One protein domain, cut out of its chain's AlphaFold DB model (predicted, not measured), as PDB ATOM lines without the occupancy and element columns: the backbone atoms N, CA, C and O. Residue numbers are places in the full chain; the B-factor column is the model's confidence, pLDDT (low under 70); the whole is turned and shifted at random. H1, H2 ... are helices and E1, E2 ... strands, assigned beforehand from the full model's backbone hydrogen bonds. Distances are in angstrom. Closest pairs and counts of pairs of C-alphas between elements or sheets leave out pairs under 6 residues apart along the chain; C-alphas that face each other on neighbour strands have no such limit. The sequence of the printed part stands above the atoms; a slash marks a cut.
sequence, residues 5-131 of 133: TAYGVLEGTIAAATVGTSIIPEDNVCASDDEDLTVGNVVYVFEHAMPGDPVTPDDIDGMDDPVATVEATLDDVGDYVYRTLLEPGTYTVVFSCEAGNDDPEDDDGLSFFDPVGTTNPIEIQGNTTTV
ATOM      1  N   THR A   5     288.571 -43.022  94.766       60.38
ATOM      2  CA  THR A   5     287.239 -43.605  95.023       60.38
ATOM      3  C   THR A   5     286.776 -43.441  96.472       60.38
ATOM      4  O   THR A   5     285.613 -43.703  96.764       60.38
ATOM      5  N   ALA A   6     287.658 -42.981  97.367       75.50
ATOM      6  CA  ALA A   6     287.299 -42.633  98.739       75.50
ATOM      7  C   ALA A   6     286.796 -41.184  98.896       75.50
ATOM      8  O   ALA A   6     286.116 -40.899  99.876       75.50
ATOM      9  N   TYR A   7     287.112 -40.284  97.958       86.25
ATOM     10  CA  TYR A   7     286.729 -38.868  98.022       86.25
ATOM     11  C   TYR A   7     285.326 -38.651  97.452       86.25
ATOM     12  O   TYR A   7     284.952 -39.260  96.448       86.25
ATOM     13  N   GLY A   8     284.555 -37.763  98.076       92.06
ATOM     14  CA  GLY A   8     283.334 -37.229  97.486       92.06
ATOM     15  C   GLY A   8     283.633 -36.087  96.519       92.06
ATOM     16  O   GLY A   8     284.685 -35.450  96.580       92.06
ATOM     17  N   VAL A   9     282.693 -35.828  95.616       94.81
ATOM     18  CA  VAL A   9     282.713 -34.653  94.739       94.81
ATOM     19  C   VAL A   9     281.699 -33.662  95.288       94.81
ATOM     20  O   VAL A   9     280.534 -34.020  95.432       94.81
ATOM     21  N   LEU A  10     282.120 -32.434  95.562       97.12
ATOM     22  CA  LEU A  10     281.214 -31.317  95.804       97.12
ATOM     23  C   LEU A  10     281.179 -30.468  94.535       97.12
ATOM     24  O   LEU A  10     282.226 -30.037  94.055       97.12
ATOM     25  N   GLU A  11     279.997 -30.248  93.976       97.88
ATOM     26  CA  GLU A  11     279.817 -29.429  92.775       97.88
ATOM     27  C   GLU A  11     278.480 -28.697  92.799       97.88
ATOM     28  O   GLU A  11     277.594 -29.035  93.583       97.88
ATOM     29  N   GLY A  12     278.310 -27.731  91.907       97.81
ATOM     30  CA  GLY A  12     277.011 -27.122  91.675       97.81
ATOM     31  C   GLY A  12     277.087 -25.818  90.909       97.81
ATOM     32  O   GLY A  12     278.090 -25.523  90.253       97.81
ATOM     33  N   THR A  13     275.984 -25.078  90.972       98.19
ATOM     34  CA  THR A  13     275.791 -23.810  90.267       98.19
ATOM     35  C   THR A  13     275.496 -22.687  91.248       98.19
ATOM     36  O   THR A  13     274.688 -22.869  92.159       98.19
ATOM     37  N   ILE A  14     276.073 -21.517  91.009       98.44
ATOM     38  CA  ILE A  14     275.681 -20.253  91.629       98.44
ATOM     39  C   ILE A  14     274.938 -19.469  90.553       98.44
ATOM     40  O   ILE A  14     275.496 -19.179  89.488       98.44
ATOM     41  N   ALA A  15     273.670 -19.161  90.802       97.56
ATOM     42  CA  ALA A  15     272.880 -18.378  89.869       97.56
ATOM     43  C   ALA A  15     273.496 -16.981  89.713       97.56
ATOM     44  O   ALA A  15     273.787 -16.314  90.706       97.56
ATOM     45  N   ALA A  16     273.607 -16.466  88.486       95.62
ATOM     46  CA  ALA A  16     274.108 -15.099  88.282       95.62
ATOM     47  C   ALA A  16     273.257 -14.030  88.989       95.62
ATOM     48  O   ALA A  16     273.730 -12.943  89.304       95.62
ATOM     49  N   ALA A  17     271.990 -14.341  89.274       95.31
ATOM     50  CA  ALA A  17     271.121 -13.479  90.066       95.31
ATOM     51  C   ALA A  17     271.560 -13.347  91.538       95.31
ATOM     52  O   ALA A  17     271.219 -12.339  92.153       95.31
ATOM     53  N   THR A  18     272.288 -14.329  92.081       96.06
ATOM     54  CA  THR A  18     272.860 -14.292  93.436       96.06
ATOM     55  C   THR A  18     274.040 -13.318  93.499       96.06
ATOM     56  O   THR A  18     274.127 -12.551  94.450       96.06
ATOM     57  N   VAL A  19     274.868 -13.263  92.447       96.19
ATOM     58  CA  VAL A  19     275.936 -12.251  92.279       96.19
ATOM     59  C   VAL A  19     275.364 -10.867  91.946       96.19
ATOM     60  O   VAL A  19     275.891  -9.828  92.337       96.19
ATOM     61  N   GLY A  20     274.250 -10.840  91.212       94.81
ATOM     62  CA  GLY A  20     273.587  -9.615  90.792       94.81
ATOM     63  C   GLY A  20     274.271  -8.932  89.605       94.81
ATOM     64  O   GLY A  20     275.181  -9.454  88.969       94.81
ATOM     65  N   THR A  21     273.767  -7.749  89.249       95.06
ATOM     66  CA  THR A  21     274.266  -6.975  88.093       95.06
ATOM     67  C   THR A  21     274.533  -5.508  88.415       95.06
ATOM     68  O   THR A  21     274.902  -4.744  87.523       95.06
ATOM     69  N   SER A  22     274.241  -5.069  89.641       95.50
ATOM     70  CA  SER A  22     274.491  -3.688  90.048       95.50
ATOM     71  C   SER A  22     275.940  -3.564  90.488       95.50
ATOM     72  O   SER A  22     276.391  -4.368  91.294       95.50
ATOM     73  N   ILE A  23     276.632  -2.543  89.987       94.69
ATOM     74  CA  ILE A  23     277.978  -2.151  90.436       94.69
ATOM     75  C   ILE A  23     277.922  -1.081  91.541       94.69
ATOM     76  O   ILE A  23     278.898  -0.390  91.802       94.69
ATOM     77  N   ILE A  24     276.738  -0.856  92.120       94.44
ATOM     78  CA  ILE A  24     276.525   0.091  93.216       94.44
ATOM     79  C   ILE A  24     276.582  -0.716  94.523       94.44
ATOM     80  O   ILE A  24     275.667  -1.520  94.731       94.44
ATOM     81  N   PRO A  25     277.590  -0.511  95.395       91.56
ATOM     82  CA  PRO A  25     277.776  -1.304  96.617       91.56
ATOM     83  C   PRO A  25     276.563  -1.300  97.553       91.56
ATOM     84  O   PRO A  25     276.266  -2.288  98.215       91.56
ATOM     85  N   GLU A  26     275.805  -0.199  97.595       92.75
ATOM     86  CA  GLU A  26     274.606  -0.112  98.435       92.75
ATOM     87  C   GLU A  26     273.430  -0.965  97.925       92.75
ATOM     88  O   GLU A  26     272.518  -1.271  98.698       92.75
ATOM     89  N   ASP A  27     273.443  -1.337  96.642       93.19
ATOM     90  CA  ASP A  27     272.409  -2.150  95.992       93.19
ATOM     91  C   ASP A  27     272.847  -3.613  95.790       93.19
ATOM     92  O   ASP A  27     271.998  -4.480  95.567       93.19
ATOM     93  N   ASN A  28     274.155  -3.886  95.821       94.12
ATOM     94  CA  ASN A  28     274.743  -5.204  95.621       94.12
ATOM     95  C   ASN A  28     276.035  -5.345  96.426       94.12
ATOM     96  O   ASN A  28     277.018  -4.672  96.135       94.12
ATOM     97  N   VAL A  29     276.045  -6.271  97.379       92.81
ATOM     98  CA  VAL A  29     277.221  -6.533  98.216       92.81
ATOM     99  C   VAL A  29     278.404  -7.074  97.410       92.81
ATOM    100  O   VAL A  29     279.538  -6.745  97.690       92.81
ATOM    101  N   CYS A  30     278.181  -7.776  96.301       93.75
ATOM    102  CA  CYS A  30     279.299  -8.197  95.451       93.75
ATOM    103  C   CYS A  30     280.044  -7.014  94.813       93.75
ATOM    104  O   CYS A  30     281.186  -7.151  94.398       93.75
ATOM    105  N   ALA A  31     279.407  -5.840  94.740       93.69
ATOM    106  CA  ALA A  31     280.040  -4.629  94.240       93.69
ATOM    107  C   ALA A  31     280.844  -3.874  95.311       93.69
ATOM    108  O   ALA A  31     281.498  -2.893  94.955       93.69
ATOM    109  N   SER A  32     280.788  -4.254  96.603       89.62
ATOM    110  CA  SER A  32     281.722  -3.691  97.595       89.62
ATOM    111  C   SER A  32     283.147  -4.189  97.408       89.62
ATOM    112  O   SER A  32     284.062  -3.462  97.790       89.62
ATOM    113  N   ASP A  33     283.317  -5.370  96.813       89.12
ATOM    114  CA  ASP A  33     284.624  -5.952  96.529       89.12
ATOM    115  C   ASP A  33     285.222  -5.385  95.233       89.12
ATOM    116  O   ASP A  33     286.149  -4.578  95.282       89.12
ATOM    117  N   ASP A  34     284.656  -5.726  94.069       89.06
ATOM    118  CA  ASP A  34     285.175  -5.312  92.756       89.06
ATOM    119  C   ASP A  34     284.074  -4.713  91.849       89.06
ATOM    120  O   ASP A  34     282.897  -5.076  91.909       89.06
ATOM    121  N   GLU A  35     284.454  -3.786  90.959       87.69
ATOM    122  CA  GLU A  35     283.568  -3.287  89.896       87.69
ATOM    123  C   GLU A  35     283.327  -4.359  88.808       87.69
ATOM    124  O   GLU A  35     282.323  -4.302  88.087       87.69
ATOM    125  N   ASP A  36     284.233  -5.335  88.680       92.56
ATOM    126  CA  ASP A  36     284.077  -6.546  87.876       92.56
ATOM    127  C   ASP A  36     283.460  -7.684  88.704       92.56
ATOM    128  O   ASP A  36     284.151  -8.516  89.286       92.56
ATOM    129  N   LEU A  37     282.126  -7.778  88.663       93.56
ATOM    130  CA  LEU A  37     281.339  -8.807  89.365       93.56
ATOM    131  C   LEU A  37     281.642 -10.256  88.924       93.56
ATOM    132  O   LEU A  37     281.041 -11.207  89.428       93.56
ATOM    133  N   THR A  38     282.514 -10.467  87.934       92.69
ATOM    134  CA  THR A  38     282.965 -11.814  87.561       92.69
ATOM    135  C   THR A  38     284.128 -12.313  88.417       92.69
ATOM    136  O   THR A  38     284.351 -13.524  88.463       92.69
ATOM    137  N   VAL A  39     284.803 -11.422  89.143       92.50
ATOM    138  CA  VAL A  39     285.906 -11.721  90.065       92.50
ATOM    139  C   VAL A  39     285.355 -12.028  91.465       92.50
ATOM    140  O   VAL A  39     284.235 -11.651  91.788       92.50
ATOM    141  N   GLY A  40     286.106 -12.787  92.270       93.88
ATOM    142  CA  GLY A  40     285.795 -12.996  93.691       93.88
ATOM    143  C   GLY A  40     284.678 -13.995  93.994       93.88
ATOM    144  O   GLY A  40     284.328 -14.190  95.153       93.88
ATOM    145  N   ASN A  41     284.134 -14.674  92.980       97.38
ATOM    146  CA  ASN A  41     283.078 -15.670  93.151       97.38
ATOM    147  C   ASN A  41     283.658 -17.006  93.638       97.38
ATOM    148  O   ASN A  41     284.142 -17.809  92.837       97.38
ATOM    149  N   VAL A  42     283.608 -17.266  94.945       97.69
ATOM    150  CA  VAL A  42     284.281 -18.404  95.585       97.69
ATOM    151  C   VAL A  42     283.347 -19.142  96.544       97.69
ATOM    152  O   VAL A  42     282.615 -18.557  97.340       97.69
ATOM    153  N   VAL A  43     283.388 -20.472  96.488       98.25
ATOM    154  CA  VAL A  43     282.749 -21.349  97.475       98.25
ATOM    155  C   VAL A  43     283.760 -21.713  98.553       98.25
ATOM    156  O   VAL A  43     284.800 -22.304  98.255       98.25
ATOM    157  N   TYR A  44     283.422 -21.405  99.800       97.38
ATOM    158  CA  TYR A  44     284.204 -21.727 100.986       97.38
ATOM    159  C   TYR A  44     283.632 -22.984 101.646       97.38
ATOM    160  O   TYR A  44     282.413 -23.158 101.778       97.38
ATOM    161  N   VAL A  45     284.522 -23.890 102.041       96.81
ATOM    162  CA  VAL A  45     284.194 -25.162 102.679       96.81
ATOM    163  C   VAL A  45     284.911 -25.228 104.015       96.81
ATOM    164  O   VAL A  45     286.136 -25.234 104.055       96.81
ATOM    165  N   PHE A  46     284.149 -25.369 105.090       95.56
ATOM    166  CA  PHE A  46     284.664 -25.463 106.452       95.56
ATOM    167  C   PHE A  46     284.348 -26.836 107.028       95.56
ATOM    168  O   PHE A  46     283.220 -27.332 106.901       95.56
ATOM    169  N   GLU A  47     285.331 -27.467 107.664       92.06
ATOM    170  CA  GLU A  47     285.100 -28.715 108.382       92.06
ATOM    171  C   GLU A  47     284.492 -28.451 109.759       92.06
ATOM    172  O   GLU A  47     284.805 -27.474 110.430       92.06
ATOM    173  N   HIS A  48     283.617 -29.347 110.212       83.19
ATOM    174  CA  HIS A  48     283.183 -29.332 111.605       83.19
ATOM    175  C   HIS A  48     284.229 -30.057 112.447       83.19
ATOM    176  O   HIS A  48     284.354 -31.279 112.341       83.19
ATOM    177  N   ALA A  49     284.920 -29.340 113.337       71.88
ATOM    178  CA  ALA A  49     285.853 -29.958 114.281       71.88
ATOM    179  C   ALA A  49     285.165 -31.030 115.152       71.88
ATOM    180  O   ALA A  49     285.767 -32.051 115.495       71.88
ATOM    181  N   MET A  50     283.885 -30.817 115.493       69.00
ATOM    182  CA  MET A  50     283.039 -31.756 116.234       69.00
ATOM    183  C   MET A  50     281.587 -31.742 115.720       69.00
ATOM    184  O   MET A  50     281.064 -30.679 115.389       69.00
ATOM    185  N   PRO A  51     280.871 -32.887 115.715       68.75
ATOM    186  CA  PRO A  51     279.465 -32.917 115.317       68.75
ATOM    187  C   PRO A  51     278.592 -31.984 116.168       68.75
ATOM    188  O   PRO A  51     278.448 -32.191 117.375       68.75
ATOM    189  N   GLY A  52     277.958 -31.006 115.518       69.62
ATOM    190  CA  GLY A  52     277.054 -30.050 116.162       69.62
ATOM    191  C   GLY A  52     277.730 -28.794 116.716       69.62
ATOM    192  O   GLY A  52     277.042 -28.012 117.374       69.62
ATOM    193  N   ASP A  53     279.026 -28.600 116.464       79.56
ATOM    194  CA  ASP A  53     279.705 -27.329 116.720       79.56
ATOM    195  C   ASP A  53     279.299 -26.313 115.639       79.56
ATOM    196  O   ASP A  53     279.318 -26.655 114.451       79.56
ATOM    197  N   PRO A  54     278.840 -25.101 115.992       79.31
ATOM    198  CA  PRO A  54     278.554 -24.092 114.987       79.31
ATOM    199  C   PRO A  54     279.862 -23.593 114.373       79.31
ATOM    200  O   PRO A  54     280.691 -23.024 115.073       79.31
ATOM    201  N   VAL A  55     280.001 -23.751 113.060       87.62
ATOM    202  CA  VAL A  55     281.003 -23.015 112.283       87.62
ATOM    203  C   VAL A  55     280.444 -21.631 111.993       87.62
ATOM    204  O   VAL A  55     279.303 -21.520 111.529       87.62
ATOM    205  N   THR A  56     281.238 -20.597 112.253       89.56
ATOM    206  CA  THR A  56     280.954 -19.243 111.770       89.56
ATOM    207  C   THR A  56     281.852 -19.019 110.561       89.56
ATOM    208  O   THR A  56     283.056 -18.950 110.761       89.56
ATOM    209  N   PRO A  57     281.309 -18.999 109.329       91.44
ATOM    210  CA  PRO A  57     282.128 -18.768 108.149       91.44
ATOM    211  C   PRO A  57     282.891 -17.452 108.247       91.44
ATOM    212  O   PRO A  57     282.305 -16.448 108.660       91.44
ATOM    213  N   ASP A  58     284.149 -17.509 107.838       89.31
ATOM    214  CA  ASP A  58     285.095 -16.401 107.792       89.31
ATOM    215  C   ASP A  58     285.945 -16.517 106.523       89.31
ATOM    216  O   ASP A  58     285.816 -17.478 105.755       89.31
ATOM    217  N   ASP A  59     286.781 -15.530 106.276       85.44
ATOM    218  CA  ASP A  59     287.816 -15.583 105.253       85.44
ATOM    219  C   ASP A  59     288.971 -16.547 105.621       85.44
ATOM    220  O   ASP A  59     288.823 -17.479 106.421       85.44
ATOM    221  N   ILE A  60     290.113 -16.396 104.947       83.75
ATOM    222  CA  ILE A  60     291.353 -17.089 105.314       83.75
ATOM    223  C   ILE A  60     292.051 -16.258 106.397       83.75
ATOM    224  O   ILE A  60     292.174 -15.060 106.229       83.75
ATOM    225  N   ASP A  61     292.568 -16.900 107.450       80.56
ATOM    226  CA  ASP A  61     293.225 -16.270 108.611       80.56
ATOM    227  C   ASP A  61     292.273 -15.617 109.646       80.56
ATOM    228  O   ASP A  61     292.730 -15.022 110.634       80.56
ATOM    229  N   GLY A  62     290.964 -15.844 109.502       74.19
ATOM    230  CA  GLY A  62     289.938 -15.576 110.509       74.19
ATOM    231  C   GLY A  62     289.910 -16.575 111.684       74.19
ATOM    232  O   GLY A  62     290.917 -17.160 112.103       74.19
ATOM    233  N   MET A  63     288.735 -16.769 112.303       75.12
ATOM    234  CA  MET A  63     288.609 -17.682 113.460       75.12
ATOM    235  C   MET A  63     288.660 -19.169 113.077       75.12
ATOM    236  O   MET A  63     289.284 -19.960 113.795       75.12
ATOM    237  N   ASP A  64     287.978 -19.537 111.992       80.56
ATOM    238  CA  ASP A  64     287.880 -20.899 111.466       80.56
ATOM    239  C   ASP A  64     288.259 -20.888 109.979       80.56
ATOM    240  O   ASP A  64     287.444 -20.514 109.141       80.56
ATOM    241  N   ASP A  65     289.465 -21.347 109.639       87.94
ATOM    242  CA  ASP A  65     289.905 -21.366 108.241       87.94
ATOM    243  C   ASP A  65     289.097 -22.364 107.391       87.94
ATOM    244  O   ASP A  65     288.815 -23.497 107.823       87.94
ATOM    245  N   PRO A  66     288.791 -22.022 106.128       93.25
ATOM    246  CA  PRO A  66     288.229 -22.979 105.195       93.25
ATOM    247  C   PRO A  66     289.239 -24.100 104.907       93.25
ATOM    248  O   PRO A  66     290.399 -23.876 104.564       93.25
ATOM    249  N   VAL A  67     288.773 -25.349 104.932       94.06
ATOM    250  CA  VAL A  67     289.568 -26.500 104.468       94.06
ATOM    251  C   VAL A  67     289.702 -26.540 102.947       94.06
ATOM    252  O   VAL A  67     290.579 -27.225 102.415       94.06
ATOM    253  N   ALA A  68     288.818 -25.836 102.234       94.81
ATOM    254  CA  ALA A  68     288.935 -25.597 100.807       94.81
ATOM    255  C   ALA A  68     288.213 -24.309 100.398       94.81
ATOM    256  O   ALA A  68     287.089 -24.054 100.825       94.81
ATOM    257  N   THR A  69     288.826 -23.575  99.476       95.56
ATOM    258  CA  THR A  69     288.192 -22.517  98.692       95.56
ATOM    259  C   THR A  69     288.154 -22.944  97.229       95.56
ATOM    260  O   THR A  69     289.065 -23.611  96.724       95.56
ATOM    261  N   VAL A  70     287.051 -22.650  96.545       97.12
ATOM    262  CA  VAL A  70     286.820 -23.091  95.168       97.12
ATOM    263  C   VAL A  70     286.294 -21.925  94.356       97.12
ATOM    264  O   VAL A  70     285.147 -21.521  94.520       97.12
ATOM    265  N   GLU A  71     287.123 -21.419  93.450       96.94
ATOM    266  CA  GLU A  71     286.702 -20.419  92.476       96.94
ATOM    267  C   GLU A  71     285.594 -20.989  91.580       96.94
ATOM    268  O   GLU A  71     285.714 -22.086  91.015       96.94
ATOM    269  N   ALA A  72     284.499 -20.245  91.474       97.69
ATOM    270  CA  ALA A  72     283.414 -20.538  90.566       97.69
ATOM    271  C   ALA A  72     283.648 -19.820  89.238       97.69
ATOM    272  O   ALA A  72     283.995 -18.645  89.184       97.69
ATOM    273  N   THR A  73     283.424 -20.534  88.142       95.88
ATOM    274  CA  THR A  73     283.686 -20.019  86.793       95.88
ATOM    275  C   THR A  73     282.391 -19.841  86.033       95.88
ATOM    276  O   THR A  73     281.521 -20.706  86.094       95.88
ATOM    277  N   LEU A  74     282.267 -18.736  85.302       95.12
ATOM    278  CA  LEU A  74     281.109 -18.487  84.453       95.12
ATOM    279  C   LEU A  74     281.009 -19.553  83.351       95.12
ATOM    280  O   LEU A  74     281.995 -19.855  82.672       95.12
ATOM    281  N   ASP A  75     279.820 -20.107  83.163       94.62
ATOM    282  CA  ASP A  75     279.518 -21.090  82.135       94.62
ATOM    283  C   ASP A  75     278.908 -20.455  80.869       94.62
ATOM    284  O   ASP A  75     278.674 -19.248  80.774       94.62
ATOM    285  N   ASP A  76     278.650 -21.287  79.856       93.00
ATOM    286  CA  ASP A  76     278.112 -20.836  78.567       93.00
ATOM    287  C   ASP A  76     276.656 -20.327  78.644       93.00
ATOM    288  O   ASP A  76     276.183 -19.687  77.697       93.00
ATOM    289  N   VAL A  77     275.917 -20.638  79.719       91.56
ATOM    290  CA  VAL A  77     274.537 -20.164  79.927       91.56
ATOM    291  C   VAL A  77     274.469 -18.924  80.818       91.56
ATOM    292  O   VAL A  77     273.409 -18.297  80.887       91.56
ATOM    293  N   GLY A  78     275.605 -18.513  81.380       92.81
ATOM    294  CA  GLY A  78     275.776 -17.292  82.151       92.81
ATOM    295  C   GLY A  78     275.601 -17.473  83.654       92.81
ATOM    296  O   GLY A  78     275.509 -16.458  84.329       92.81
ATOM    297  N   ASP A  79     275.554 -18.708  84.161       96.94
ATOM    298  CA  ASP A  79     275.633 -19.010  85.595       96.94
ATOM    299  C   ASP A  79     277.075 -19.381  85.968       96.94
ATOM    300  O   ASP A  79     277.904 -19.625  85.092       96.94
ATOM    301  N   TYR A  80     277.410 -19.434  87.257       98.00
ATOM    302  CA  TYR A  80     278.743 -19.860  87.688       98.00
ATOM    303  C   TYR A  80     278.715 -21.321  88.122       98.00
ATOM    304  O   TYR A  80     277.812 -21.752  88.835       98.00
ATOM    305  N   VAL A  81     279.724 -22.091  87.726       98.25
ATOM    306  CA  VAL A  81     279.896 -23.498  88.092       98.25
ATOM    307  C   VAL A  81     281.160 -23.689  88.910       98.25
ATOM    308  O   VAL A  81     282.204 -23.103  88.617       98.25
ATOM    309  N   TYR A  82     281.082 -24.559  89.910       98.38
ATOM    310  CA  TYR A  82     282.219 -24.907  90.755       98.38
ATOM    311  C   TYR A  82     282.271 -26.414  91.003       98.38
ATOM    312  O   TYR A  82     281.260 -27.123  90.927       98.38
ATOM    313  N   ARG A  83     283.474 -26.920  91.285       97.44
ATOM    314  CA  ARG A  83     283.699 -28.337  91.574       97.44
ATOM    315  C   ARG A  83     284.976 -28.552  92.375       97.44
ATOM    316  O   ARG A  83     286.044 -28.117  91.960       97.44
ATOM    317  N   THR A  84     284.891 -29.343  93.439       96.31
ATOM    318  CA  THR A  84     286.045 -29.783  94.231       96.31
ATOM    319  C   THR A  84     285.908 -31.233  94.706       96.31
ATOM    320  O   THR A  84     284.861 -31.868  94.549       96.31
ATOM    321  N   LEU A  85     286.998 -31.785  95.239       95.12
ATOM    322  CA  LEU A  85     287.045 -33.102  95.868       95.12
ATOM    323  C   LEU A  85     287.244 -32.927  97.370       95.12
ATOM    324  O   LEU A  85     288.148 -32.209  97.783       95.12
ATOM    325  N   LEU A  86     286.439 -33.623  98.166       93.81
ATOM    326  CA  LEU A  86     286.505 -33.578  99.625       93.81
ATOM    327  C   LEU A  86     286.564 -34.992 100.190       93.81
ATOM    328  O   LEU A  86     286.029 -35.937  99.601       93.81
ATOM    329  N   GLU A  87     287.230 -35.150 101.327       92.88
ATOM    330  CA  GLU A  87     287.125 -36.393 102.085       92.88
ATOM    331  C   GLU A  87     285.678 -36.584 102.568       92.88
ATOM    332  O   GLU A  87     284.910 -35.623 102.651       92.88
ATOM    333  N   PRO A  88     285.240 -37.823 102.842       91.69
ATOM    334  CA  PRO A  88     283.946 -38.029 103.463       91.69
ATOM    335  C   PRO A  88     283.891 -37.339 104.827       91.69
ATOM    336  O   PRO A  88     284.757 -37.562 105.672       91.69
ATOM    337  N   GLY A  89     282.859 -36.535 105.056       91.75
ATOM    338  CA  GLY A  89     282.772 -35.686 106.236       91.75
ATOM    339  C   GLY A  89     281.527 -34.809 106.243       91.75
ATOM    340  O   GLY A  89     280.707 -34.858 105.326       91.75
ATOM    341  N   THR A  90     281.400 -34.012 107.300       92.81
ATOM    342  CA  THR A  90     280.330 -33.030 107.475       92.81
ATOM    343  C   THR A  90     280.935 -31.638 107.379       92.81
ATOM    344  O   THR A  90     281.850 -31.316 108.137       92.81
ATOM    345  N   TYR A  91     280.415 -30.826 106.463       94.38
ATOM    346  CA  TYR A  91     280.987 -29.531 106.110       94.38
ATOM    347  C   TYR A  91     279.939 -28.422 106.165       94.38
ATOM    348  O   TYR A  91     278.782 -28.638 105.806       94.38
ATOM    349  N   THR A  92     280.349 -27.221 106.557       95.94
ATOM    350  CA  THR A  92     279.608 -26.000 106.224       95.94
ATOM    351  C   THR A  92     280.101 -25.524 104.864       95.94
ATOM    352  O   THR A  92     281.303 -25.375 104.666       95.94
ATOM    353  N   VAL A  93     279.185 -25.320 103.920       96.88
ATOM    354  CA  VAL A  93     279.503 -24.829 102.574       96.88
ATOM    355  C   VAL A  93     278.752 -23.528 102.353       96.88
ATOM    356  O   VAL A  93     277.525 -23.500 102.473       96.88
ATOM    357  N   VAL A  94     279.477 -22.467 102.027       97.50
ATOM    358  CA  VAL A  94     278.916 -21.138 101.762       97.50
ATOM    359  C   VAL A  94     279.575 -20.518 100.542       97.50
ATOM    360  O   VAL A  94     280.647 -20.941 100.113       97.50
ATOM    361  N   PHE A  95     278.912 -19.528  99.969       98.00
ATOM    362  CA  PHE A  95     279.401 -18.770  98.828       98.00
ATOM    363  C   PHE A  95     279.705 -17.335  99.257       98.00
ATOM    364  O   PHE A  95     278.911 -16.753  99.990       98.00
ATOM    365  N   SER A  96     280.812 -16.769  98.785       97.12
ATOM    366  CA  SER A  96     281.085 -15.331  98.820       97.12
ATOM    367  C   SER A  96     281.458 -14.859  97.416       97.12
ATOM    368  O   SER A  96     282.074 -15.594  96.646       97.12
ATOM    369  N   CYS A  97     281.050 -13.640  97.085       96.50
ATOM    370  CA  CYS A  97     281.446 -12.932  95.867       96.50
ATOM    371  C   CYS A  97     282.489 -11.842  96.139       96.50
ATOM    372  O   CYS A  97     282.774 -11.050  95.250       96.50
ATOM    373  N   GLU A  98     283.014 -11.784  97.363       94.88
ATOM    374  CA  GLU A  98     283.929 -10.739  97.826       94.88
ATOM    375  C   GLU A  98     285.374 -11.250  97.977       94.88
ATOM    376  O   GLU A  98     286.205 -10.609  98.604       94.88
ATOM    377  N   ALA A  99     285.693 -12.418  97.406       92.88
ATOM    378  CA  ALA A  99     287.016 -13.035  97.527       92.88
ATOM    379  C   ALA A  99     288.070 -12.447  96.562       92.88
ATOM    380  O   ALA A  99     289.159 -13.001  96.413       92.88
ATOM    381  N   GLY A 100     287.726 -11.409  95.791       90.88
ATOM    382  CA  GLY A 100     288.583 -10.843  94.751       90.88
ATOM    383  C   GLY A 100     289.695  -9.966  95.315       90.88
ATOM    384  O   GLY A 100     290.831 -10.053  94.841       90.88
ATOM    385  N   ASN A 101     289.369  -9.150  96.322       90.25
ATOM    386  CA  ASN A 101     290.323  -8.301  97.040       90.25
ATOM    387  C   ASN A 101     290.554  -8.718  98.499       90.25
ATOM    388  O   ASN A 101     291.216  -7.970  99.214       90.25
ATOM    389  N   ASP A 102     290.041  -9.885  98.892       88.75
ATOM    390  CA  ASP A 102     290.368 -10.590 100.140       88.75
ATOM    391  C   ASP A 102     291.904 -10.686 100.309       88.75
ATOM    392  O   ASP A 102     292.607 -11.164  99.401       88.75
ATOM    393  N   ASP A 103     292.438 -10.147 101.415       88.75
ATOM    394  CA  ASP A 103     293.865 -10.205 101.746       88.75
ATOM    395  C   ASP A 103     294.144 -11.448 102.601       88.75
ATOM    396  O   ASP A 103     293.817 -11.471 103.779       88.75
ATOM    397  N   PRO A 104     294.843 -12.469 102.072       84.50
ATOM    398  CA  PRO A 104     295.015 -13.748 102.760       84.50
ATOM    399  C   PRO A 104     295.922 -13.697 104.002       84.50
ATOM    400  O   PRO A 104     296.347 -14.757 104.444       84.50
ATOM    401  N   GLU A 105     296.333 -12.518 104.473       87.38
ATOM    402  CA  GLU A 105     297.152 -12.323 105.677       87.38
ATOM    403  C   GLU A 105     296.458 -11.431 106.734       87.38
ATOM    404  O   GLU A 105     297.036 -11.195 107.803       87.38
ATOM    405  N   ASP A 106     295.264 -10.901 106.438       88.25
ATOM    406  CA  ASP A 106     294.455 -10.055 107.320       88.25
ATOM    407  C   ASP A 106     293.035 -10.653 107.454       88.25
ATOM    408  O   ASP A 106     292.554 -11.304 106.547       88.25
ATOM    409  N   ASP A 107     292.377 -10.432 108.600       88.19
ATOM    410  CA  ASP A 107     290.981 -10.852 108.861       88.19
ATOM    411  C   ASP A 107     290.010  -9.800 108.283       88.19
ATOM    412  O   ASP A 107     289.838  -8.703 108.848       88.19
ATOM    413  N   ASP A 108     289.433 -10.129 107.129       88.69
ATOM    414  CA  ASP A 108     288.505  -9.362 106.311       88.69
ATOM    415  C   ASP A 108     287.041  -9.808 106.500       88.69
ATOM    416  O   ASP A 108     286.642 -10.971 106.457       88.69
ATOM    417  N   GLY A 109     286.153  -8.819 106.638       89.00
ATOM    418  CA  GLY A 109     284.723  -9.077 106.787       89.00
ATOM    419  C   GLY A 109     284.042  -9.406 105.458       89.00
ATOM    420  O   GLY A 109     283.592  -8.484 104.778       89.00
ATOM    421  N   LEU A 110     283.881 -10.695 105.145       92.31
ATOM    422  CA  LEU A 110     283.171 -11.167 103.949       92.31
ATOM    423  C   LEU A 110     281.680 -11.460 104.191       92.31
ATOM    424  O   LEU A 110     281.247 -11.904 105.259       92.31
ATOM    425  N   SER A 111     280.871 -11.270 103.149       94.19
ATOM    426  CA  SER A 111     279.460 -11.653 103.132       94.19
ATOM    427  C   SER A 111     279.273 -13.062 102.582       94.19
ATOM    428  O   SER A 111     279.597 -13.354 101.431       94.19
ATOM    429  N   PHE A 112     278.647 -13.925 103.383       95.75
ATOM    430  CA  PHE A 112     278.387 -15.311 103.009       95.75
ATOM    431  C   PHE A 112     276.913 -15.582 102.702       95.75
ATOM    432  O   PHE A 112     276.007 -15.224 103.460       95.75
ATOM    433  N   PHE A 113     276.684 -16.287 101.600       96.88
ATOM    434  CA  PHE A 113     275.386 -16.776 101.163       96.88
ATOM    435  C   PHE A 113     275.236 -18.263 101.480       96.88
ATOM    436  O   PHE A 113     276.110 -19.083 101.183       96.88
ATOM    437  N   ASP A 114     274.088 -18.614 102.058       96.62
ATOM    438  CA  ASP A 114     273.721 -19.999 102.330       96.62
ATOM    439  C   ASP A 114     273.269 -20.738 101.058       96.62
ATOM    440  O   ASP A 114     272.683 -20.131 100.155       96.62
ATOM    441  N   PRO A 115     273.437 -22.071 101.012       97.38
ATOM    442  CA  PRO A 115     272.900 -22.893  99.941       97.38
ATOM    443  C   PRO A 115     271.385 -22.759  99.748       97.38
ATOM    444  O   PRO A 115     270.597 -22.752 100.698       97.38
ATOM    445  N   VAL A 116     270.947 -22.797  98.493       97.12
ATOM    446  CA  VAL A 116     269.537 -22.861  98.110       97.12
ATOM    447  C   VAL A 116     269.089 -24.316  97.983       97.12
ATOM    448  O   VAL A 116     269.654 -25.117  97.241       97.12
ATOM    449  N   GLY A 117     268.009 -24.670  98.685       95.19
ATOM    450  CA  GLY A 117     267.392 -26.003  98.605       95.19
ATOM    451  C   GLY A 117     268.100 -27.098  99.412       95.19
ATOM    452  O   GLY A 117     267.562 -28.199  99.529       95.19
ATOM    453  N   THR A 118     269.237 -26.773 100.025       93.06
ATOM    454  CA  THR A 118     269.976 -27.602 100.984       93.06
ATOM    455  C   THR A 118     270.199 -26.783 102.261       93.06
ATOM    456  O   THR A 118     269.989 -25.575 102.272       93.06
ATOM    457  N   THR A 119     270.555 -27.419 103.372       92.94
ATOM    458  CA  THR A 119     270.806 -26.727 104.643       92.94
ATOM    459  C   THR A 119     272.145 -27.170 105.202       92.94
ATOM    460  O   THR A 119     272.432 -28.366 105.201       92.94
ATOM    461  N   ASN A 120     272.942 -26.214 105.679       92.81
ATOM    462  CA  ASN A 120     274.182 -26.503 106.384       92.81
ATOM    463  C   ASN A 120     273.907 -27.159 107.759       92.81
ATOM    464  O   ASN A 120     272.938 -26.794 108.432       92.81
ATOM    465  N   PRO A 121     274.756 -28.101 108.206       93.88
ATOM    466  CA  PRO A 121     275.911 -28.636 107.489       93.88
ATOM    467  C   PRO A 121     275.538 -29.757 106.501       93.88
ATOM    468  O   PRO A 121     274.530 -30.447 106.655       93.88
ATOM    469  N   ILE A 122     276.386 -29.956 105.496       93.19
ATOM    470  CA  ILE A 122     276.222 -30.906 104.395       93.19
ATOM    471  C   ILE A 122     277.125 -32.121 104.610       93.19
ATOM    472  O   ILE A 122     278.314 -31.993 104.890       93.19
ATOM    473  N   GLU A 123     276.562 -33.315 104.438       92.50
ATOM    474  CA  GLU A 123     277.303 -34.573 104.528       92.50
ATOM    475  C   GLU A 123     277.808 -35.017 103.143       92.50
ATOM    476  O   GLU A 123     277.037 -35.158 102.189       92.50
ATOM    477  N   ILE A 124     279.111 -35.265 103.033       91.69
ATOM    478  CA  ILE A 124     279.786 -35.768 101.834       91.69
ATOM    479  C   ILE A 124     280.189 -37.228 102.083       91.69
ATOM    480  O   ILE A 124     280.862 -37.526 103.064       91.69
ATOM    481  N   GLN A 125     279.787 -38.158 101.205       86.44
ATOM    482  CA  GLN A 125     279.962 -39.610 101.423       86.44
ATOM    483  C   GLN A 125     280.625 -40.358 100.248       86.44
ATOM    484  O   GLN A 125     280.091 -41.360  99.780       86.44
ATOM    485  N   GLY A 126     281.768 -39.900  99.726       84.56
ATOM    486  CA  GLY A 126     282.462 -40.600  98.620       84.56
ATOM    487  C   GLY A 126     281.721 -40.567  97.266       84.56
ATOM    488  O   GLY A 126     282.167 -41.158  96.286       84.56
ATOM    489  N   ASN A 127     280.584 -39.869  97.216       89.69
ATOM    490  CA  ASN A 127     279.708 -39.700  96.057       89.69
ATOM    491  C   ASN A 127     279.759 -38.243  95.578       89.69
ATOM    492  O   ASN A 127     280.324 -37.383  96.253       89.69
ATOM    493  N   THR A 128     279.087 -37.945  94.464       95.19
ATOM    494  CA  THR A 128     278.768 -36.557  94.106       95.19
ATOM    495  C   THR A 128     277.647 -36.007  94.985       95.19
ATOM    496  O   THR A 128     276.572 -36.606  95.068       95.19
ATOM    497  N   THR A 129     277.892 -34.841  95.573       96.50
ATOM    498  CA  THR A 129     276.928 -34.001  96.278       96.50
ATOM    499  C   THR A 129     276.804 -32.677  95.531       96.50
ATOM    500  O   THR A 129     277.806 -32.010  95.277       96.50
ATOM    501  N   THR A 130     275.571 -32.302  95.183       97.75
ATOM    502  CA  THR A 130     275.278 -31.042  94.492       97.75
ATOM    503  C   THR A 130     274.763 -29.995  95.472       97.75
ATOM    504  O   THR A 130     273.808 -30.261  96.204       97.75
ATOM    505  N   VAL A 131     275.369 -28.810  95.471       98.06
ATOM    506  CA  VAL A 131     275.004 -27.672  96.327       98.06
ATOM    507  C   VAL A 131     274.908 -26.434  95.439       98.06
ATOM    508  O   VAL A 131     275.802 -26.178  94.647       98.06
TER     509      VAL A 131
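What this domain is: This is residues 5 to 131 of the 133 residues of an uncharacterized protein of Xanthomonadales bacterium (UniProt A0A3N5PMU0). Little regular structure is present; its core is a small sandwich, the strongly twisted antiparallel sheet E3 E2 E5 E6 face to face with the mixed sheet E4 E1 E7, with helices H1 and H2 at one end. The printed 127 residues run E1 H1 H2 E2 E3 E4 E5 E6 E7, mostly strand, with 46 residues in named elements. It is compact, radius of gyration of the C-alphas 14.4 A, spanning 42 by 35 by 23 A.

How they stand to each other: Look first at E2, residues 42 to 47, antiparallel to E5, residues 89 to 96: N 44 and O 94 are 2.8 A apart. E3, residues 68 to 71, and E2 form a hairpin, N 43 and O 70 at 2.8 A. E5 and E6, residues 122 to 124, form another, N 91 and O 122 at 2.9 A. E1, residues 8 to 14, is antiparallel to E4, residues 80 to 86, N 8 and O 86 at 2.8 A, and parallel to E7, residues 128 to 130, N 129 and O 9 at 2.8 A. H1, residues 16 to 19, and H2, residues 30 to 33, each too short for an O i to N i+4 pair, are close but not clearly touching; their closest C-alphas, Val 19 and Cys 30, are 6.1 A apart.

Where its parts are: Find C-alpha 8 at (283.334, -37.229, 97.486), where E1 begins its 19.5 A. E5 runs 21.7 A to C-alpha 96 at (281.085, -15.331, 98.820).

The domain as a whole: The printed part has no cut. Links E2 to E3 and E5 to E6 are long. Residues 5 and 50 to 52 have pLDDT under 70.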